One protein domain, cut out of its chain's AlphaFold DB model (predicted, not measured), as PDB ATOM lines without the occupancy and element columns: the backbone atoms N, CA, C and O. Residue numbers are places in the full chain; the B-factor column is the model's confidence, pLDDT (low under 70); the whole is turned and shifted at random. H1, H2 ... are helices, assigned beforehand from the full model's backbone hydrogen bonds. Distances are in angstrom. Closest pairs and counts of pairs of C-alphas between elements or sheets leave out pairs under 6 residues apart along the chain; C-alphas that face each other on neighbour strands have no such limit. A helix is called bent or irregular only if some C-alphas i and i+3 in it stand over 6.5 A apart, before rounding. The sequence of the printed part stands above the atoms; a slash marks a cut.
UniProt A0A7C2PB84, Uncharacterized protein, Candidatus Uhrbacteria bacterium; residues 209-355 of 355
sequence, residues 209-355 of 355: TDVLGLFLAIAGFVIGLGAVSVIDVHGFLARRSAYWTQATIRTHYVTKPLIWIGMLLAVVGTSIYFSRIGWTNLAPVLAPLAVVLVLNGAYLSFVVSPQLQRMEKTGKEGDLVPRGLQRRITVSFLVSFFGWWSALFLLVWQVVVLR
ATOM      1  N   THR A 209       8.751  -3.797 -19.993       87.88
ATOM      2  CA  THR A 209       9.257  -5.154 -20.211       87.88
ATOM      3  C   THR A 209      10.224  -5.592 -19.117       87.88
ATOM      4  O   THR A 209      10.150  -6.734 -18.676       87.88
ATOM      5  N   ASP A 210      11.084  -4.696 -18.636       88.88
ATOM      6  CA  ASP A 210      12.067  -4.987 -17.591       88.88
ATOM      7  C   ASP A 210      11.375  -5.114 -16.240       88.88
ATOM      8  O   ASP A 210      11.670  -6.036 -15.483       88.88
ATOM      9  N   VAL A 211      10.410  -4.231 -15.965       90.12
ATOM     10  CA  VAL A 211       9.567  -4.301 -14.763       90.12
ATOM     11  C   VAL A 211       8.807  -5.625 -14.730       90.12
ATOM     12  O   VAL A 211       8.840  -6.330 -13.723       90.12
ATOM     13  N   LEU A 212       8.167  -6.005 -15.842       94.25
ATOM     14  CA  LEU A 212       7.464  -7.280 -15.966       94.25
ATOM     15  C   LEU A 212       8.422  -8.468 -15.815       94.25
ATOM     16  O   LEU A 212       8.116  -9.406 -15.080       94.25
ATOM     17  N   GLY A 213       9.582  -8.433 -16.473       95.25
ATOM     18  CA  GLY A 213      10.602  -9.476 -16.377       95.25
ATOM     19  C   GLY A 213      11.093  -9.669 -14.942       95.25
ATOM     20  O   GLY A 213      11.085 -10.789 -14.430       95.25
ATOM     21  N   LEU A 214      11.430  -8.574 -14.260       94.88
ATOM     22  CA  LEU A 214      11.865  -8.588 -12.866       94.88
ATOM     23  C   LEU A 214      10.754  -9.074 -11.927       94.88
ATOM     24  O   LEU A 214      11.011  -9.906 -11.057       94.88
ATOM     25  N   PHE A 215       9.515  -8.618 -12.125       97.00
ATOM     26  CA  PHE A 215       8.362  -9.081 -11.352       97.00
ATOM     27  C   PHE A 215       8.162 -10.594 -11.487       97.00
ATOM     28  O   PHE A 215       8.053 -11.294 -10.479       97.00
ATOM     29  N   LEU A 216       8.162 -11.117 -12.719       97.94
ATOM     30  CA  LEU A 216       8.038 -12.553 -12.975       97.94
ATOM     31  C   LEU A 216       9.206 -13.335 -12.364       97.94
ATOM     32  O   LEU A 216       8.980 -14.397 -11.784       97.94
ATOM     33  N   ALA A 217      10.428 -12.799 -12.436       97.56
ATOM     34  CA  ALA A 217      11.599 -13.422 -11.832       97.56
ATOM     35  C   ALA A 217      11.443 -13.542 -10.309       97.56
ATOM     36  O   ALA A 217      11.559 -14.640  -9.765       97.56
ATOM     37  N   ILE A 218      11.105 -12.442  -9.629       97.56
ATOM     38  CA  ILE A 218      10.898 -12.407  -8.173       97.56
ATOM     39  C   ILE A 218       9.739 -13.321  -7.763       97.56
ATOM     40  O   ILE A 218       9.888 -14.106  -6.829       97.56
ATOM     41  N   ALA A 219       8.607 -13.283  -8.472       98.06
ATOM     42  CA  ALA A 219       7.484 -14.186  -8.217       98.06
ATOM     43  C   ALA A 219       7.900 -15.659  -8.374       98.06
ATOM     44  O   ALA A 219       7.556 -16.499  -7.538       98.06
ATOM     45  N   GLY A 220       8.695 -15.963  -9.403       98.12
ATOM     46  CA  GLY A 220       9.283 -17.277  -9.626       98.12
ATOM     47  C   GLY A 220      10.186 -17.731  -8.482       98.12
ATOM     48  O   GLY A 220      10.049 -18.863  -8.017       98.12
ATOM     49  N   PHE A 221      11.039 -16.842  -7.964       98.06
ATOM     50  CA  PHE A 221      11.840 -17.103  -6.767       98.06
ATOM     51  C   PHE A 221      10.964 -17.346  -5.539       98.06
ATOM     52  O   PHE A 221      11.131 -18.369  -4.890       98.06
ATOM     53  N   VAL A 222       9.991 -16.485  -5.238       97.94
ATOM     54  CA  VAL A 222       9.111 -16.651  -4.065       97.94
ATOM     55  C   VAL A 222       8.384 -18.001  -4.097       97.94
ATOM     56  O   VAL A 222       8.386 -18.725  -3.101       97.94
ATOM     57  N   ILE A 223       7.810 -18.375  -5.245       98.00
ATOM     58  CA  ILE A 223       7.081 -19.643  -5.403       98.00
ATOM     59  C   ILE A 223       8.049 -20.836  -5.393       98.00
ATOM     60  O   ILE A 223       7.850 -21.795  -4.646       98.00
ATOM     61  N   GLY A 224       9.096 -20.784  -6.218       97.31
ATOM     62  CA  GLY A 224      10.042 -21.879  -6.430       97.31
ATOM     63  C   GLY A 224      10.947 -22.124  -5.227       97.31
ATOM     64  O   GLY A 224      10.929 -23.220  -4.667       97.31
ATOM     65  N   LEU A 225      11.689 -21.105  -4.783       96.38
ATOM     66  CA  LEU A 225      12.571 -21.187  -3.611       96.38
ATOM     67  C   LEU A 225      11.772 -21.472  -2.334       96.38
ATOM     68  O   LEU A 225      12.236 -22.249  -1.500       96.38
ATOM     69  N   GLY A 226      10.569 -20.907  -2.191       96.62
ATOM     70  CA  GLY A 226       9.675 -21.210  -1.070       96.62
ATOM     71  C   GLY A 226       9.293 -22.692  -1.028       96.62
ATOM     72  O   GLY A 226       9.482 -23.356  -0.006       96.62
ATOM     73  N   ALA A 227       8.832 -23.245  -2.154       96.69
ATOM     74  CA  ALA A 227       8.471 -24.658  -2.256       96.69
ATOM     75  C   ALA A 227       9.676 -25.596  -2.051       96.69
ATOM     76  O   ALA A 227       9.541 -26.595  -1.339       96.69
ATOM     77  N   VAL A 228      10.842 -25.262  -2.623       95.75
ATOM     78  CA  VAL A 228      12.109 -25.994  -2.431       95.75
ATOM     79  C   VAL A 228      12.524 -25.986  -0.961       95.75
ATOM     80  O   VAL A 228      12.738 -27.045  -0.383       95.75
ATOM     81  N   SER A 229      12.538 -24.821  -0.314       94.75
ATOM     82  CA  SER A 229      12.935 -24.702   1.095       94.75
ATOM     83  C   SER A 229      12.050 -25.551   2.009       94.75
ATOM     84  O   SER A 229      12.550 -26.260   2.882       94.75
ATOM     85  N   VAL A 230      10.730 -25.539   1.782       95.81
ATOM     86  CA  VAL A 230       9.792 -26.368   2.551       95.81
ATOM     87  C   VAL A 230      10.076 -27.853   2.341       95.81
ATOM     88  O   VAL A 230      10.213 -28.583   3.326       95.81
ATOM     89  N   ILE A 231      10.166 -28.321   1.090       94.44
ATOM     90  CA  ILE A 231      10.348 -29.755   0.824       94.44
ATOM     91  C   ILE A 231      11.722 -30.257   1.277       94.44
ATOM     92  O   ILE A 231      11.826 -31.382   1.759       94.44
ATOM     93  N   ASP A 232      12.748 -29.419   1.200       90.44
ATOM     94  CA  ASP A 232      14.110 -29.744   1.607       90.44
ATOM     95  C   ASP A 232      14.226 -29.922   3.123       90.44
ATOM     96  O   ASP A 232      14.801 -30.907   3.594       90.44
ATOM     97  N   VAL A 233      13.610 -29.023   3.898       91.81
ATOM     98  CA  VAL A 233      13.522 -29.158   5.360       91.81
ATOM     99  C   VAL A 233      12.800 -30.454   5.731       91.81
ATOM    100  O   VAL A 233      13.288 -31.218   6.567       91.81
ATOM    101  N   HIS A 234      11.678 -30.756   5.071       93.00
ATOM    102  CA  HIS A 234      10.942 -32.001   5.299       93.00
ATOM    103  C   HIS A 234      11.788 -33.232   4.944       93.00
ATOM    104  O   HIS A 234      11.906 -34.153   5.754       93.00
ATOM    105  N   GLY A 235      12.449 -33.221   3.785       89.25
ATOM    106  CA  GLY A 235      13.317 -34.304   3.328       89.25
ATOM    107  C   GLY A 235      14.515 -34.540   4.250       89.25
ATOM    108  O   GLY A 235      14.896 -35.689   4.491       89.25
ATOM    109  N   PHE A 236      15.084 -33.479   4.826       89.31
ATOM    110  CA  PHE A 236      16.145 -33.594   5.823       89.31
ATOM    111  C   PHE A 236      15.645 -34.271   7.107       89.31
ATOM    112  O   PHE A 236      16.287 -35.204   7.599       89.31
ATOM    113  N   LEU A 237      14.483 -33.856   7.619       92.12
ATOM    114  CA  LEU A 237      13.869 -34.427   8.825       92.12
ATOM    115  C   LEU A 237      13.405 -35.881   8.619       92.12
ATOM    116  O   LEU A 237      13.570 -36.716   9.516       92.12
ATOM    117  N   ALA A 238      12.915 -36.221   7.423       90.56
ATOM    118  CA  ALA A 238      12.476 -37.567   7.039       90.56
ATOM    119  C   ALA A 238      13.564 -38.636   7.212       90.56
ATOM    120  O   ALA A 238      13.279 -39.795   7.507       90.56
ATOM    121  N   ARG A 239      14.846 -38.256   7.124       89.94
ATOM    122  CA  ARG A 239      15.973 -39.188   7.310       89.94
ATOM    123  C   ARG A 239      15.986 -39.880   8.671       89.94
ATOM    124  O   ARG A 239      16.614 -40.930   8.801       89.94
ATOM    125  N   ARG A 240      15.370 -39.269   9.684       92.94
ATOM    126  CA  ARG A 240      15.376 -39.753  11.071       92.94
ATOM    127  C   ARG A 240      13.981 -40.061  11.610       92.94
ATOM    128  O   ARG A 240      13.868 -40.411  12.778       92.94
ATOM    129  N   SER A 241      12.927 -39.918  10.807       93.38
ATOM    130  CA  SER A 241      11.556 -40.013  11.305       93.38
ATOM    131  C   SER A 241      10.575 -40.474  10.235       93.38
ATOM    132  O   SER A 241      10.435 -39.836   9.193       93.38
ATOM    133  N   ALA A 242       9.839 -41.541  10.547       91.88
ATOM    134  CA  ALA A 242       8.746 -42.057   9.725       91.88
ATOM    135  C   ALA A 242       7.640 -41.014   9.497       91.88
ATOM    136  O   ALA A 242       7.163 -40.846   8.377       91.88
ATOM    137  N   TYR A 243       7.290 -40.251  10.539       94.56
ATOM    138  CA  TYR A 243       6.315 -39.163  10.441       94.56
ATOM    139  C   TYR A 243       6.727 -38.137   9.377       94.56
ATOM    140  O   TYR A 243       5.949 -37.813   8.480       94.56
ATOM    141  N   TRP A 244       7.979 -37.671   9.434       94.19
ATOM    142  CA  TRP A 244       8.489 -36.706   8.464       94.19
ATOM    143  C   TRP A 244       8.632 -37.309   7.063       94.19
ATOM    144  O   TRP A 244       8.440 -36.586   6.089       94.19
ATOM    145  N   THR A 245       8.885 -38.615   6.927       90.31
ATOM    146  CA  THR A 245       8.829 -39.314   5.629       90.31
ATOM    147  C   THR A 245       7.437 -39.220   5.010       90.31
ATOM    148  O   THR A 245       7.310 -38.760   3.875       90.31
ATOM    149  N   GLN A 246       6.384 -39.566   5.757       91.69
ATOM    150  CA  GLN A 246       5.007 -39.493   5.257       91.69
ATOM    151  C   GLN A 246       4.593 -38.050   4.937       91.69
ATOM    152  O   GLN A 246       4.001 -37.790   3.888       91.69
ATOM    153  N   ALA A 247       4.956 -37.096   5.800       93.50
ATOM    154  CA  ALA A 247       4.724 -35.676   5.550       93.50
ATOM    155  C   ALA A 247       5.440 -35.205   4.273       93.50
ATOM    156  O   ALA A 247       4.835 -34.529   3.448       93.50
ATOM    157  N   THR A 248       6.692 -35.620   4.056       91.88
ATOM    158  CA  THR A 248       7.458 -35.294   2.840       91.88
ATOM    159  C   THR A 248       6.774 -35.838   1.589       91.88
ATOM    160  O   THR A 248       6.623 -35.098   0.621       91.88
ATOM    161  N   ILE A 249       6.326 -37.101   1.602       89.81
ATOM    162  CA  ILE A 249       5.639 -37.730   0.459       89.81
ATOM    163  C   ILE A 249       4.371 -36.948   0.096       89.81
ATOM    164  O   ILE A 249       4.172 -36.610  -1.070       89.81
ATOM    165  N   ARG A 250       3.552 -36.586   1.091       91.88
ATOM    166  CA  ARG A 250       2.310 -35.825   0.874       91.88
ATOM    167  C   ARG A 250       2.581 -34.411   0.372       91.88
ATOM    168  O   ARG A 250       2.009 -33.996  -0.633       91.88
ATOM    169  N   THR A 251       3.486 -33.690   1.031       93.69
ATOM    170  CA  THR A 251       3.858 -32.319   0.655       93.69
ATOM    171  C   THR A 251       4.461 -32.272  -0.748       93.69
ATOM    172  O   THR A 251       4.163 -31.351  -1.508       93.69
ATOM    173  N   HIS A 252       5.229 -33.293  -1.141       91.75
ATOM    174  CA  HIS A 252       5.850 -33.393  -2.462       91.75
ATOM    175  C   HIS A 252       4.836 -33.327  -3.622       91.75
ATOM    176  O   HIS A 252       5.158 -32.785  -4.680       91.75
ATOM    177  N   TYR A 253       3.610 -33.838  -3.455       91.38
ATOM    178  CA  TYR A 253       2.572 -33.748  -4.494       91.38
ATOM    179  C   TYR A 253       2.175 -32.307  -4.820       91.38
ATOM    180  O   TYR A 253       1.887 -32.000  -5.976       91.38
ATOM    181  N   VAL A 254       2.189 -31.430  -3.816       95.31
ATOM    182  CA  VAL A 254       1.829 -30.016  -3.960       95.31
ATOM    183  C   VAL A 254       3.052 -29.181  -4.320       95.31
ATOM    184  O   VAL A 254       2.977 -28.314  -5.186       95.31
ATOM    185  N   THR A 255       4.204 -29.446  -3.702       95.56
ATOM    186  CA  THR A 255       5.403 -28.631  -3.935       95.56
ATOM    187  C   THR A 255       6.021 -28.883  -5.302       95.56
ATOM    188  O   THR A 255       6.482 -27.931  -5.916       95.56
ATOM    189  N   LYS A 256       5.983 -30.104  -5.850       95.31
ATOM    190  CA  LYS A 256       6.541 -30.395  -7.184       95.31
ATOM    191  C   LYS A 256       6.004 -29.475  -8.297       95.31
ATOM    192  O   LYS A 256       6.833 -28.876  -8.983       95.31
ATOM    193  N   PRO A 257       4.680 -29.333  -8.526       96.88
ATOM    194  CA  PRO A 257       4.180 -28.413  -9.548       96.88
ATOM    195  C   PRO A 257       4.537 -26.952  -9.242       96.88
ATOM    196  O   PRO A 257       4.893 -26.225 -10.164       96.88
ATOM    197  N   LEU A 258       4.531 -26.537  -7.968       97.81
ATOM    198  CA  LEU A 258       4.948 -25.185  -7.576       97.81
ATOM    199  C   LEU A 258       6.423 -24.916  -7.898       97.81
ATOM    200  O   LEU A 258       6.737 -23.849  -8.412       97.81
ATOM    201  N   ILE A 259       7.317 -25.883  -7.677       96.69
ATOM    202  CA  ILE A 259       8.739 -25.769  -8.035       96.69
ATOM    203  C   ILE A 259       8.894 -25.564  -9.545       96.69
ATOM    204  O   ILE A 259       9.654 -24.694  -9.961       96.69
ATOM    205  N   TRP A 260       8.160 -26.317 -10.371       98.19
ATOM    206  CA  TRP A 260       8.209 -26.162 -11.830       98.19
ATOM    207  C   TRP A 260       7.636 -24.826 -12.308       98.19
ATOM    208  O   TRP A 260       8.238 -24.194 -13.172       98.19
ATOM    209  N   ILE A 261       6.519 -24.370 -11.731       98.44
ATOM    210  CA  ILE A 261       5.944 -23.048 -12.023       98.44
ATOM    211  C   ILE A 261       6.929 -21.946 -11.622       98.44
ATOM    212  O   ILE A 261       7.221 -21.066 -12.425       98.44
ATOM    213  N   GLY A 262       7.486 -22.021 -10.411       98.12
ATOM    214  CA  GLY A 262       8.477 -21.069  -9.920       98.12
ATOM    215  C   GLY A 262       9.729 -21.031 -10.795       98.12
ATOM    216  O   GLY A 262      10.187 -19.953 -11.156       98.12
ATOM    217  N   MET A 263      10.237 -22.196 -11.211       98.19
ATOM    218  CA  MET A 263      11.376 -22.310 -12.129       98.19
ATOM    219  C   MET A 263      11.079 -21.674 -13.488       98.19
ATOM    220  O   MET A 263      11.889 -20.905 -13.995       98.19
ATOM    221  N   LEU A 264       9.914 -21.973 -14.069       98.19
ATOM    222  CA  LEU A 264       9.499 -21.408 -15.351       98.19
ATOM    223  C   LEU A 264       9.416 -19.880 -15.268       98.19
ATOM    224  O   LEU A 264       9.991 -19.198 -16.109       98.19
ATOM    225  N   LEU A 265       8.749 -19.351 -14.239       98.44
ATOM    226  CA  LEU A 265       8.627 -17.910 -14.010       98.44
ATOM    227  C   LEU A 265       9.991 -17.248 -13.788       98.44
ATOM    228  O   LEU A 265      10.259 -16.210 -14.386       98.44
ATOM    229  N   ALA A 266      10.870 -17.870 -12.997       98.00
ATOM    230  CA  ALA A 266      12.217 -17.370 -12.750       98.00
ATOM    231  C   ALA A 266      13.034 -17.304 -14.046       98.00
ATOM    232  O   ALA A 266      13.607 -16.261 -14.353       98.00
ATOM    233  N   VAL A 267      13.046 -18.376 -14.845       97.31
ATOM    234  CA  VAL A 267      13.793 -18.436 -16.112       97.31
ATOM    235  C   VAL A 267      13.226 -17.462 -17.141       97.31
ATOM    236  O   VAL A 267      13.990 -16.707 -17.741       97.31
ATOM    237  N   VAL A 268      11.903 -17.437 -17.331       97.69
ATOM    238  CA  VAL A 268      11.241 -16.548 -18.301       97.69
ATOM    239  C   VAL A 268      11.404 -15.089 -17.889       97.69
ATOM    240  O   VAL A 268      11.837 -14.279 -18.703       97.69
ATOM    241  N   GLY A 269      11.129 -14.756 -16.627       97.00
ATOM    242  CA  GLY A 269      11.276 -13.398 -16.106       97.00
ATOM    243  C   GLY A 269      12.709 -12.886 -16.223       97.00
ATOM    244  O   GLY A 269      12.937 -11.798 -16.748       97.00
ATOM    245  N   THR A 270      13.685 -13.716 -15.848       95.69
ATOM    246  CA  THR A 270      15.112 -13.380 -15.965       95.69
ATOM    247  C   THR A 270      15.538 -13.227 -17.429       95.69
ATOM    248  O   THR A 270      16.271 -12.300 -17.759       95.69
ATOM    249  N   SER A 271      15.032 -14.071 -18.336       94.56
ATOM    250  CA  SER A 271      15.298 -13.955 -19.779       94.56
ATOM    251  C   SER A 271      14.731 -12.665 -20.375       94.56
ATOM    252  O   SER A 271      15.409 -12.004 -21.157       94.56
ATOM    253  N   ILE A 272      13.507 -12.281 -19.989       94.31
ATOM    254  CA  ILE A 272      12.896 -11.010 -20.402       94.31
ATOM    255  C   ILE A 272      13.723  -9.840 -19.860       94.31
ATOM    256  O   ILE A 272      14.081  -8.950 -20.628       94.31
ATOM    257  N   TYR A 273      14.089  -9.876 -18.578       92.31
ATOM    258  CA  TYR A 273      14.882  -8.832 -17.927       92.31
ATOM    259  C   TYR A 273      16.252  -8.626 -18.601       92.31
ATOM    260  O   TYR A 273      16.639  -7.495 -18.888       92.31
ATOM    261  N   PHE A 274      16.963  -9.705 -18.946       90.06
ATOM    262  CA  PHE A 274      18.261  -9.606 -19.632       90.06
ATOM    263  C   PHE A 274      18.167  -9.331 -21.137       90.06
ATOM    264  O   PHE A 274      19.171  -8.965 -21.746       90.06
ATOM    265  N   SER A 275      16.991  -9.460 -21.759       88.31
ATOM    266  CA  SER A 275      16.848  -9.234 -23.205       88.31
ATOM    267  C   SER A 275      17.192  -7.804 -23.642       88.31
ATOM    268  O   SER A 275      17.672  -7.623 -24.758       88.31
ATOM    269  N   ARG A 276      17.002  -6.806 -22.762       77.38
ATOM    270  CA  ARG A 276      17.335  -5.394 -23.027       77.38
ATOM    271  C   ARG A 276      18.688  -4.955 -22.484       77.38
ATOM    272  O   ARG A 276      19.396  -4.225 -23.163       77.38
ATOM    273  N   ILE A 277      19.044  -5.407 -21.280       71.81
ATOM    274  CA  ILE A 277      20.327  -5.071 -20.631       71.81
ATOM    275  C   ILE A 277      21.503  -5.749 -21.368       71.81
ATOM    276  O   ILE A 277      22.655  -5.342 -21.238       71.81
ATOM    277  N   GLY A 278      21.200  -6.760 -22.186       73.81
ATOM    278  CA  GLY A 278      22.171  -7.577 -22.894       73.81
ATOM    279  C   GLY A 278      22.534  -8.823 -22.091       73.81
ATOM    280  O   GLY A 278      22.459  -8.861 -20.864       73.81
ATOM    281  N   TRP A 279      22.970  -9.866 -22.799       76.62
ATOM    282  CA  TRP A 279      23.464 -11.116 -22.202       76.62
ATOM    283  C   TRP A 279      24.917 -11.000 -21.707       76.62
ATOM    284  O   TRP A 279      25.671 -11.972 -21.692       76.62
ATOM    285  N   THR A 280      25.327  -9.795 -21.324       70.31
ATOM    286  CA  THR A 280      26.631  -9.498 -20.733       70.31
ATOM    287  C   THR A 280      26.525  -9.571 -19.198       70.31
ATOM    288  O   THR A 280      25.437  -9.706 -18.636       70.31
ATOM    289  N   ASN A 281      27.651  -9.547 -18.482       78.88
ATOM    290  CA  ASN A 281      27.707  -9.596 -17.009       78.88
ATOM    291  C   ASN A 281      27.265 -10.930 -16.373       78.88
ATOM    292  O   ASN A 281      27.974 -11.929 -16.485       78.88
ATOM    293  N   LEU A 282      26.143 -10.938 -15.641       88.69
ATOM    294  CA  LEU A 282      25.705 -12.058 -14.800       88.69
ATOM    295  C   LEU A 282      24.873 -13.109 -15.542       88.69
ATOM    296  O   LEU A 282      24.765 -14.239 -15.060       88.69
ATOM    297  N   ALA A 283      24.327 -12.795 -16.720       89.44
ATOM    298  CA  ALA A 283      23.553 -13.754 -17.512       89.44
ATOM    299  C   ALA A 283      24.351 -15.035 -17.876       89.44
ATOM    300  O   ALA A 283      23.813 -16.129 -17.679       89.44
ATOM    301  N   PRO A 284      25.640 -14.963 -18.283       90.69
ATOM    302  CA  PRO A 284      26.497 -16.139 -18.483       90.69
ATOM    303  C   PRO A 284      26.708 -17.017 -17.243       90.69
ATOM    304  O   PRO A 284      27.056 -18.185 -17.389       90.69
ATOM    305  N   VAL A 285      26.507 -16.487 -16.032       93.94
ATOM    306  CA  VAL A 285      26.604 -17.248 -14.774       93.94
ATOM    307  C   VAL A 285      25.242 -17.829 -14.386       93.94
ATOM    308  O   VAL A 285      25.142 -18.998 -14.011       93.94
ATOM    309  N   LEU A 286      24.174 -17.037 -14.521       94.56
ATOM    310  CA  LEU A 286      22.807 -17.443 -14.185       94.56
ATOM    311  C   LEU A 286      22.254 -18.518 -15.129       94.56
ATOM    312  O   LEU A 286      21.545 -19.411 -14.671       94.56
ATOM    313  N   ALA A 287      22.584 -18.482 -16.423       94.38
ATOM    314  CA  ALA A 287      22.058 -19.449 -17.387       94.38
ATOM    315  C   ALA A 287      22.539 -20.897 -17.125       94.38
ATOM    316  O   ALA A 287      21.687 -21.783 -17.006       94.38
ATOM    317  N   PRO A 288      23.848 -21.181 -16.945       96.12
ATOM    318  CA  PRO A 288      24.303 -22.513 -16.541       96.12
ATOM    319  C   PRO A 288      23.717 -22.956 -15.198       96.12
ATOM    320  O   PRO A 288      23.346 -24.119 -15.041       96.12
ATOM    321  N   LEU A 289      23.581 -22.032 -14.241       96.56
ATOM    322  CA  LEU A 289      22.974 -22.316 -12.942       96.56
ATOM    323  C   LEU A 289      21.508 -22.748 -13.085       96.56
ATOM    324  O   LEU A 289      21.096 -23.744 -12.488       96.56
ATOM    325  N   ALA A 290      20.741 -22.060 -13.934       96.88
ATOM    326  CA  ALA A 290      19.367 -22.429 -14.259       96.88
ATOM    327  C   ALA A 290      19.294 -23.819 -14.913       96.88
ATOM    328  O   ALA A 290      18.457 -24.631 -14.523       96.88
ATOM    329  N   VAL A 291      20.205 -24.141 -15.840       97.50
ATOM    330  CA  VAL A 291      20.287 -25.482 -16.451       97.50
ATOM    331  C   VAL A 291      20.546 -26.556 -15.393       97.50
ATOM    332  O   VAL A 291      19.838 -27.564 -15.363       97.50
ATOM    333  N   VAL A 292      21.502 -26.340 -14.485       97.62
ATOM    334  CA  VAL A 292      21.793 -27.274 -13.382       97.62
ATOM    335  C   VAL A 292      20.560 -27.488 -12.501       97.62
ATOM    336  O   VAL A 292      20.224 -28.631 -12.179       97.62
ATOM    337  N   LEU A 293      19.847 -26.415 -12.148       97.50
ATOM    338  CA  LEU A 293      18.631 -26.495 -11.339       97.50
ATOM    339  C   LEU A 293      17.491 -27.232 -12.056       97.50
ATOM    340  O   LEU A 293      16.821 -28.058 -11.435       97.50
ATOM    341  N   VAL A 294      17.292 -26.993 -13.354       97.44
ATOM    342  CA  VAL A 294      16.290 -27.697 -14.173       97.44
ATOM    343  C   VAL A 294      16.610 -29.188 -14.260       97.44
ATOM    344  O   VAL A 294      15.729 -30.021 -14.037       97.44
ATOM    345  N   LEU A 295      17.871 -29.546 -14.522       97.38
ATOM    346  CA  LEU A 295      18.307 -30.944 -14.574       97.38
ATOM    347  C   LEU A 295      18.131 -31.640 -13.220       97.38
ATOM    348  O   LEU A 295      17.642 -32.770 -13.165       97.38
ATOM    349  N   ASN A 296      18.461 -30.962 -12.119       96.94
ATOM    350  CA  ASN A 296      18.253 -31.494 -10.776       96.94
ATOM    351  C   ASN A 296      16.756 -31.657 -10.446       96.94
ATOM    352  O   ASN A 296      16.343 -32.693  -9.920       96.94
ATOM    353  N   GLY A 297      15.919 -30.684 -10.821       95.75
ATOM    354  CA  GLY A 297      14.463 -30.757 -10.682       95.75
ATOM    355  C   GLY A 297      13.847 -31.902 -11.492       95.75
ATOM    356  O   GLY A 297      12.981 -32.624 -10.988       95.75
ATOM    357  N   ALA A 298      14.334 -32.134 -12.714       96.88
ATOM    358  CA  ALA A 298      13.953 -33.270 -13.551       96.88
ATOM    359  C   ALA A 298      14.372 -34.603 -12.917       96.88
ATOM    360  O   ALA A 298      13.551 -35.514 -12.798       96.88
ATOM    361  N   TYR A 299      15.610 -34.705 -12.430       96.75
ATOM    362  CA  TYR A 299      16.096 -35.891 -11.726       96.75
ATOM    363  C   TYR A 299      15.219 -36.238 -10.512       96.75
ATOM    364  O   TYR A 299      14.742 -37.370 -10.386       96.75
ATOM    365  N   LEU A 300      14.924 -35.259  -9.654       93.81
ATOM    366  CA  LEU A 300      14.028 -35.456  -8.513       93.81
ATOM    367  C   LEU A 300      12.620 -35.871  -8.962       93.81
ATOM    368  O   LEU A 300      12.036 -36.812  -8.422       93.81
ATOM    369  N   SER A 301      12.097 -35.216  -9.999       94.12
ATOM    370  CA  SER A 301      10.736 -35.413 -10.499       94.12
ATOM    371  C   SER A 301      10.498 -36.766 -11.158       94.12
ATOM    372  O   SER A 301       9.395 -37.300 -11.020       94.12
ATOM    373  N   PHE A 302      11.482 -37.288 -11.892       96.00
ATOM    374  CA  PHE A 302      11.321 -38.463 -12.754       96.00
ATOM    375  C   PHE A 302      12.093 -39.692 -12.267       96.00
ATOM    376  O   PHE A 302      11.743 -40.805 -12.647       96.00
ATOM    377  N   VAL A 303      13.101 -39.530 -11.405       95.88
ATOM    378  CA  VAL A 303      13.890 -40.656 -10.875       95.88
ATOM    379  C   VAL A 303      13.577 -40.913  -9.405       95.88
ATOM    380  O   VAL A 303      13.253 -42.040  -9.036       95.88
ATOM    381  N   VAL A 304      13.646 -39.881  -8.560       93.12
ATOM    382  CA  VAL A 304      13.464 -40.026  -7.103       93.12
ATOM    383  C   VAL A 304      11.986 -40.146  -6.733       93.12
ATOM    384  O   VAL A 304      11.602 -41.068  -6.014       93.12
ATOM    385  N   SER A 305      11.139 -39.259  -7.257       93.44
ATOM    386  CA  SER A 305       9.712 -39.216  -6.922       93.44
ATOM    387  C   SER A 305       8.979 -40.540  -7.194       93.44
ATOM    388  O   SER A 305       8.290 -41.010  -6.285       93.44
ATOM    389  N   PRO A 306       9.161 -41.229  -8.341       94.81
ATOM    390  CA  PRO A 306       8.521 -42.528  -8.558       94.81
ATOM    391  C   PRO A 306       8.947 -43.609  -7.557       94.81
ATOM    392  O   PRO A 306       8.167 -44.515  -7.272       94.81
ATOM    393  N   GLN A 307      10.166 -43.543  -7.010       94.12
ATOM    394  CA  GLN A 307      10.628 -44.498  -5.996       94.12
ATOM    395  C   GLN A 307       9.919 -44.272  -4.659       94.12
ATOM    396  O   GLN A 307       9.480 -45.239  -4.041       94.12
ATOM    397  N   LEU A 308       9.736 -43.009  -4.262       91.00
ATOM    398  CA  LEU A 308       8.972 -42.650  -3.064       91.00
ATOM    399  C   LEU A 308       7.500 -43.068  -3.193       91.00
ATOM    400  O   LEU A 308       6.952 -43.682  -2.283       91.00
ATOM    401  N   GLN A 309       6.889 -42.855  -4.361       92.69
ATOM    402  CA  GLN A 309       5.511 -43.291  -4.628       92.69
ATOM    403  C   GLN A 309       5.348 -44.817  -4.611       92.69
ATOM    404  O   GLN A 309       4.301 -45.330  -4.228       92.69
ATOM    405  N   ARG A 310       6.370 -45.580  -5.026       93.94
ATOM    406  CA  ARG A 310       6.354 -47.047  -4.892       93.94
ATOM    407  C   ARG A 310       6.400 -47.482  -3.428       93.94
ATOM    408  O   ARG A 310       5.769 -48.480  -3.093       93.94
ATOM    409  N   MET A 311       7.117 -46.758  -2.566       88.94
ATOM    410  CA  MET A 311       7.127 -47.040  -1.125       88.94
ATOM    411  C   MET A 311       5.741 -46.821  -0.508       88.94
ATOM    412  O   MET A 311       5.262 -47.702   0.199       88.94
ATOM    413  N   GLU A 312       5.067 -45.724  -0.857       91.62
ATOM    414  CA  GLU A 312       3.682 -45.450  -0.440       91.62
ATOM    415  C   GLU A 312       2.716 -46.545  -0.929       91.62
ATOM    416  O   GLU A 312       2.050 -47.201  -0.135       91.62
ATOM    417  N   LYS A 313       2.734 -46.878  -2.230       93.62
ATOM    418  CA  LYS A 313       1.869 -47.935  -2.798       93.62
ATOM    419  C   LYS A 313       2.086 -49.326  -2.199       93.62
ATOM    420  O   LYS A 313       1.200 -50.169  -2.302       93.62
ATOM    421  N   THR A 314       3.259 -49.595  -1.629       95.44
ATOM    422  CA  THR A 314       3.580 -50.885  -0.995       95.44
ATOM    423  C   THR A 314       3.353 -50.883   0.517       95.44
ATOM    424  O   THR A 314       3.702 -51.862   1.172       95.44
ATOM    425  N   GLY A 315       2.779 -49.811   1.079       92.06
ATOM    426  CA  GLY A 315       2.536 -49.673   2.517       92.06
ATOM    427  C   GLY A 315       3.811 -49.488   3.346       92.06
ATOM    428  O   GLY A 315       3.784 -49.663   4.559       92.06
ATOM    429  N   LYS A 316       4.936 -49.139   2.706       89.38
ATOM    430  CA  LYS A 316       6.250 -48.923   3.340       89.38
ATOM    431  C   LYS A 316       6.531 -47.452   3.646       89.38
ATOM    432  O   LYS A 316       7.679 -47.046   3.793       89.38
ATOM    433  N   GLU A 317       5.495 -46.628   3.720       83.44
ATOM    434  CA  GLU A 317       5.604 -45.203   4.062       83.44
ATOM    435  C   GLU A 317       6.062 -44.947   5.506       83.44
ATOM    436  O   GLU A 317       6.618 -43.887   5.788       83.44
ATOM    437  N   GLY A 318       5.866 -45.923   6.402       83.19
ATOM    438  CA  GLY A 318       6.374 -45.892   7.777       83.19
ATOM    439  C   GLY A 318       7.846 -46.298   7.913       83.19
ATOM    440  O   GLY A 318       8.449 -46.061   8.961       83.19
ATOM    441  N   ASP A 319       8.441 -46.875   6.867       90.50
ATOM    442  CA  ASP A 319       9.840 -47.284   6.882       90.50
ATOM    443  C   ASP A 319      10.761 -46.093   6.591       90.50
ATOM    444  O   ASP A 319      10.433 -45.159   5.852       90.50
ATOM    445  N   LEU A 320      11.978 -46.136   7.135       90.88
ATOM    446  CA  LEU A 320      13.007 -45.171   6.760       90.88
ATOM    447  C   LEU A 320      13.404 -45.356   5.290       90.88
ATOM    448  O   LEU A 320      13.626 -46.471   4.813       90.88
ATOM    449  N   VAL A 321      13.585 -44.236   4.589       88.62
ATOM    450  CA  VAL A 321      14.054 -44.220   3.198       88.62
ATOM    451  C   VAL A 321      15.388 -44.983   3.081       88.62
ATOM    452  O   VAL A 321      16.289 -44.735   3.889       88.62
ATOM    453  N   PRO A 322      15.583 -45.867   2.082       91.75
ATOM    454  CA  PRO A 322      16.835 -46.606   1.917       91.75
ATOM    455  C   PRO A 322      18.056 -45.681   1.840       91.75
ATOM    456  O   PRO A 322      18.016 -44.653   1.163       91.75
ATOM    457  N   ARG A 323      19.182 -46.062   2.465       93.56
ATOM    458  CA  ARG A 323      20.398 -45.216   2.548       93.56
ATOM    459  C   ARG A 323      20.882 -44.697   1.188       93.56
ATOM    460  O   ARG A 323      21.295 -43.543   1.083       93.56
ATOM    461  N   GLY A 324      20.802 -45.519   0.138       94.62
ATOM    462  CA  GLY A 324      21.170 -45.112  -1.222       94.62
ATOM    463  C   GLY A 324      20.277 -43.999  -1.780       94.62
ATOM    464  O   GLY A 324      20.774 -43.070  -2.416       94.62
ATOM    465  N   LEU A 325      18.974 -44.053  -1.491       91.44
ATOM    466  CA  LEU A 325      18.011 -43.031  -1.892       91.44
ATOM    467  C   LEU A 325      18.154 -41.763  -1.038       91.44
ATOM    468  O   LEU A 325      18.158 -40.667  -1.592       91.44
ATOM    469  N   GLN A 326      18.404 -41.895   0.272       92.19
ATOM    470  CA  GLN A 326      18.711 -40.749   1.139       92.19
ATOM    471  C   GLN A 326      19.924 -39.957   0.641       92.19
ATOM    472  O   GLN A 326      19.884 -38.728   0.623       92.19
ATOM    473  N   ARG A 327      20.999 -40.639   0.218       94.56
ATOM    474  CA  ARG A 327      22.200 -39.974  -0.312       94.56
ATOM    475  C   ARG A 327      21.887 -39.181  -1.582       94.56
ATOM    476  O   ARG A 327      22.329 -38.045  -1.692       94.56
ATOM    477  N   ARG A 328      21.101 -39.750  -2.501       94.12
ATOM    478  CA  ARG A 328      20.666 -39.074  -3.739       94.12
ATOM    479  C   ARG A 328      19.822 -37.838  -3.437       94.12
ATOM    480  O   ARG A 328      20.137 -36.767  -3.938       94.12
ATOM    481  N   ILE A 329      18.824 -37.974  -2.558       91.38
ATOM    482  CA  ILE A 329      17.989 -36.855  -2.097       91.38
ATOM    483  C   ILE A 329      18.857 -35.770  -1.456       91.38
ATOM    484  O   ILE A 329      18.707 -34.605  -1.790       91.38
ATOM    485  N   THR A 330      19.804 -36.147  -0.592       92.19
ATOM    486  CA  THR A 330      20.682 -35.189   0.103       92.19
ATOM    487  C   THR A 330      21.571 -34.416  -0.873       92.19
ATOM    488  O   THR A 330      21.738 -33.212  -0.720       92.19
ATOM    489  N   VAL A 331      22.140 -35.080  -1.884       94.81
ATOM    490  CA  VAL A 331      22.958 -34.401  -2.905       94.81
ATOM    491  C   VAL A 331      22.102 -33.445  -3.732       94.81
ATOM    492  O   VAL A 331      22.468 -32.283  -3.884       94.81
ATOM    493  N   SER A 332      20.941 -33.899  -4.212       93.75
ATOM    494  CA  SER A 332      20.014 -33.045  -4.960       93.75
ATOM    495  C   SER A 332      19.496 -31.868  -4.138       93.75
ATOM    496  O   SER A 332      19.349 -30.782  -4.688       93.75
ATOM    497  N   PHE A 333      19.269 -32.058  -2.837       92.56
ATOM    498  CA  PHE A 333      18.950 -30.985  -1.897       92.56
ATOM    499  C   PHE A 333      20.035 -29.908  -1.907       92.56
ATOM    500  O   PHE A 333      19.733 -28.751  -2.167       92.56
ATOM    501  N   LEU A 334      21.299 -30.281  -1.675       93.88
ATOM    502  CA  LEU A 334      22.394 -29.308  -1.618       93.88
ATOM    503  C   LEU A 334      22.508 -28.526  -2.932       93.88
ATOM    504  O   LEU A 334      22.634 -27.305  -2.908       93.88
ATOM    505  N   VAL A 335      22.397 -29.215  -4.071       95.75
ATOM    506  CA  VAL A 335      22.408 -28.579  -5.398       95.75
ATOM    507  C   VAL A 335      21.252 -27.587  -5.552       95.75
ATOM    508  O   VAL A 335      21.483 -26.455  -5.970       95.75
ATOM    509  N   SER A 336      20.023 -27.975  -5.193       95.25
ATOM    510  CA  SER A 336      18.855 -27.086  -5.257       95.25
ATOM    511  C   SER A 336      18.996 -25.889  -4.325       95.25
ATOM    512  O   SER A 336      18.824 -24.758  -4.766       95.25
ATOM    513  N   PHE A 337      19.318 -26.125  -3.054       94.31
ATOM    514  CA  PHE A 337      19.384 -25.088  -2.033       94.31
ATOM    515  C   PHE A 337      20.420 -24.025  -2.399       94.31
ATOM    516  O   PHE A 337      20.084 -22.847  -2.518       94.31
ATOM    517  N   PHE A 338      21.665 -24.438  -2.653       96.62
ATOM    518  CA  PHE A 338      22.710 -23.494  -3.037       96.62
ATOM    519  C   PHE A 338      22.439 -22.871  -4.402       96.62
ATOM    520  O   PHE A 338      22.696 -21.681  -4.570       96.62
ATOM    521  N   GLY A 339      21.892 -23.622  -5.359       97.00
ATOM    522  CA  GLY A 339      21.607 -23.085  -6.683       97.00
ATOM    523  C   GLY A 339      20.537 -21.994  -6.663       97.00
ATOM    524  O   GLY A 339      20.757 -20.923  -7.220       97.00
ATOM    525  N   TRP A 340      19.415 -22.212  -5.971       97.81
ATOM    526  CA  TRP A 340      18.348 -21.213  -5.869       97.81
ATOM    527  C   TRP A 340      18.783 -19.963  -5.098       97.81
ATOM    528  O   TRP A 340      18.546 -18.851  -5.568       97.81
ATOM    529  N   TRP A 341      19.444 -20.123  -3.946       97.38
ATOM    530  CA  TRP A 341      19.921 -18.979  -3.158       97.38
ATOM    531  C   TRP A 341      21.022 -18.192  -3.870       97.38
ATOM    532  O   TRP A 341      21.008 -16.965  -3.824       97.38
ATOM    533  N   SER A 342      21.932 -18.869  -4.579       97.69
ATOM    534  CA  SER A 342      22.949 -18.189  -5.392       97.69
ATOM    535  C   SER A 342      22.307 -17.424  -6.545       97.69
ATOM    536  O   SER A 342      22.662 -16.276  -6.780       97.69
ATOM    537  N   ALA A 343      21.325 -18.016  -7.234       97.50
ATOM    538  CA  ALA A 343      20.612 -17.343  -8.317       97.50
ATOM    539  C   ALA A 343      19.869 -16.089  -7.824       97.50
ATOM    540  O   ALA A 343      19.964 -15.038  -8.454       97.50
ATOM    541  N   LEU A 344      19.188 -16.177  -6.675       97.50
ATOM    542  CA  LEU A 344      18.515 -15.032  -6.060       97.50
ATOM    543  C   LEU A 344      19.516 -13.947  -5.649       97.50
ATOM    544  O   LEU A 344      19.305 -12.778  -5.958       97.50
ATOM    545  N   PHE A 345      20.613 -14.323  -4.988       96.94
ATOM    546  CA  PHE A 345      21.659 -13.382  -4.584       96.94
ATOM    547  C   PHE A 345      22.257 -12.646  -5.787       96.94
ATOM    548  O   PHE A 345      22.376 -11.425  -5.759       96.94
ATOM    549  N   LEU A 346      22.577 -13.369  -6.863       95.44
ATOM    550  CA  LEU A 346      23.099 -12.776  -8.094       95.44
ATOM    551  C   LEU A 346      22.079 -11.843  -8.759       95.44
ATOM    552  O   LEU A 346      22.467 -10.785  -9.248       95.44
ATOM    553  N   LEU A 347      20.784 -12.182  -8.748       94.56
ATOM    554  CA  LEU A 347      19.744 -11.274  -9.242       94.56
ATOM    555  C   LEU A 347      19.676  -9.991  -8.401       94.56
ATOM    556  O   LEU A 347      19.634  -8.901  -8.962       94.56
ATOM    557  N   VAL A 348      19.706 -10.100  -7.070       94.19
ATOM    558  CA  VAL A 348      19.712  -8.928  -6.177       94.19
ATOM    559  C   VAL A 348      20.955  -8.071  -6.418       94.19
ATOM    560  O   VAL A 348      20.838  -6.858  -6.554       94.19
ATOM    561  N   TRP A 349      22.130  -8.690  -6.551       88.88
ATOM    562  CA  TRP A 349      23.367  -7.988  -6.891       88.88
ATOM    563  C   TRP A 349      23.261  -7.247  -8.228       88.88
ATOM    564  O   TRP A 349      23.658  -6.089  -8.326       88.88
ATOM    565  N   GLN A 350      22.675  -7.878  -9.252       87.44
ATOM    566  CA  GLN A 350      22.437  -7.234 -10.546       87.44
ATOM    567  C   GLN A 350      21.553  -5.991 -10.420       87.44
ATOM    568  O   GLN A 350      21.806  -5.005 -11.102       87.44
ATOM    569  N   VAL A 351      20.499  -6.064  -9.605       86.94
ATOM    570  CA  VAL A 351      19.512  -4.984  -9.451       86.94
ATOM    571  C   VAL A 351      20.051  -3.832  -8.607       86.94
ATOM    572  O   VAL A 351      19.688  -2.695  -8.872       86.94
ATOM    573  N   VAL A 352      20.879  -4.120  -7.599       81.12
ATOM    574  CA  VAL A 352      21.326  -3.127  -6.605       81.12
ATOM    575  C   VAL A 352      22.704  -2.541  -6.915       81.12
ATOM    576  O   VAL A 352      22.973  -1.411  -6.529       81.12
ATOM    577  N   VAL A 353      23.606  -3.323  -7.519       73.44
ATOM    578  CA  VAL A 353      25.022  -2.935  -7.671       73.44
ATOM    579  C   VAL A 353      25.399  -2.641  -9.118       73.44
ATOM    580  O   VAL A 353      26.226  -1.768  -9.366       73.44
ATOM    581  N   LEU A 354      24.872  -3.416 -10.069       68.94
ATOM    582  CA  LEU A 354      25.255  -3.308 -11.483       68.94
ATOM    583  C   LEU A 354      24.284  -2.469 -12.321       68.94
ATOM    584  O   LEU A 354      24.650  -2.071 -13.426       68.94
ATOM    585  N   ARG A 355      23.069  -2.248 -11.819       64.12
ATOM    586  CA  ARG A 355      22.165  -1.183 -12.257       64.12
ATOM    587  C   ARG A 355      22.364   0.000 -11.327       64.12
ATOM    588  O   ARG A 355      22.354   1.132 -11.849       64.12
TER     589      ARG A 355
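What this domain is: This is residues 209 to 355 of the 355 residues of an uncharacterized protein of Candidatus Uhrbacteria bacterium (UniProt A0A7C2PB84). This is a long, rod-like up-and-down bundle of four helices, each running against the one before it in the chain. They follow one another round the rod, with H4 coming back to touch H1; H1 and H2 sit especially close together, and H2 is kinked. The 147 printed residues hold four named helices, in the order H1, H2, H3, H4, and no named strand; the class is all helix. The whole is compact, with a radius of gyration of the C-alphas of 16.9 A, and its C-alphas span 53 by 22 by 22 A.

How they stand to each other: Begin with the longest helix, H2, residues 242 to 277, and look for its kink of 49 degrees near residue 253. H2 is irregular, but only just: C-alphas 273 and 276 are 6.6 A apart. H1, residues 209 to 238, touches H2 at a shallow tilt of 21 degrees, opposite ways; their closest C-alphas, those of Gly 220 and Gly 262, are 3.9 A apart. On from H2, H3, residues 283 to 313, touches it at a shallow tilt of 22 degrees, opposite ways, with the C-alphas of Ile 249 and Leu 308 closest at 6.9 A. H3 has a kink of 26 degrees near residue 307. H4, residues 323 to 354, touches H3 at a shallow tilt of 30 degrees, opposite ways; look at Leu 293 and Ser 336, whose C-alphas are closest at 6.1 A. H4 touches H1 with residues 329 to 344 alone, at a shallow tilt of 28 degrees, opposite ways, and the closest C-alphas are those of Asp 232 and Phe 333, 6.1 A apart. H2 and H4 are near each other, while H1 and H3 are apart. H1 and H2, H2 and H3, and H3 and H4 are helical hairpins. In H1 every O i to N i+4 pair is within hydrogen-bond range; in H2 26 of 32 are, in H3 23 of 27 and in H4 27 of 28.

Where its parts are: Find C-alpha 242 at (8.746, -42.057, 9.725); from there H2 runs 49.2 A to C-alpha 277 at (20.327, -5.071, -20.631). H1 starts at C-alpha 209, at (9.257, -5.154, -20.211), and is 42.5 A long. H3 is 43.1 A long, and H4 runs 44.5 A to C-alpha 354 at (25.255, -3.308, -11.483).

The domain as a whole: The farthest C-alphas, those of Gly 315 and Arg 355, are 54.4 A apart. The printed part has no cut. The links H1 to H2 and H2 to H3 are tight, and H3 to H4 is short. The mean pLDDT of the printed part is 92.7, and residues 354 to 355 are under 70.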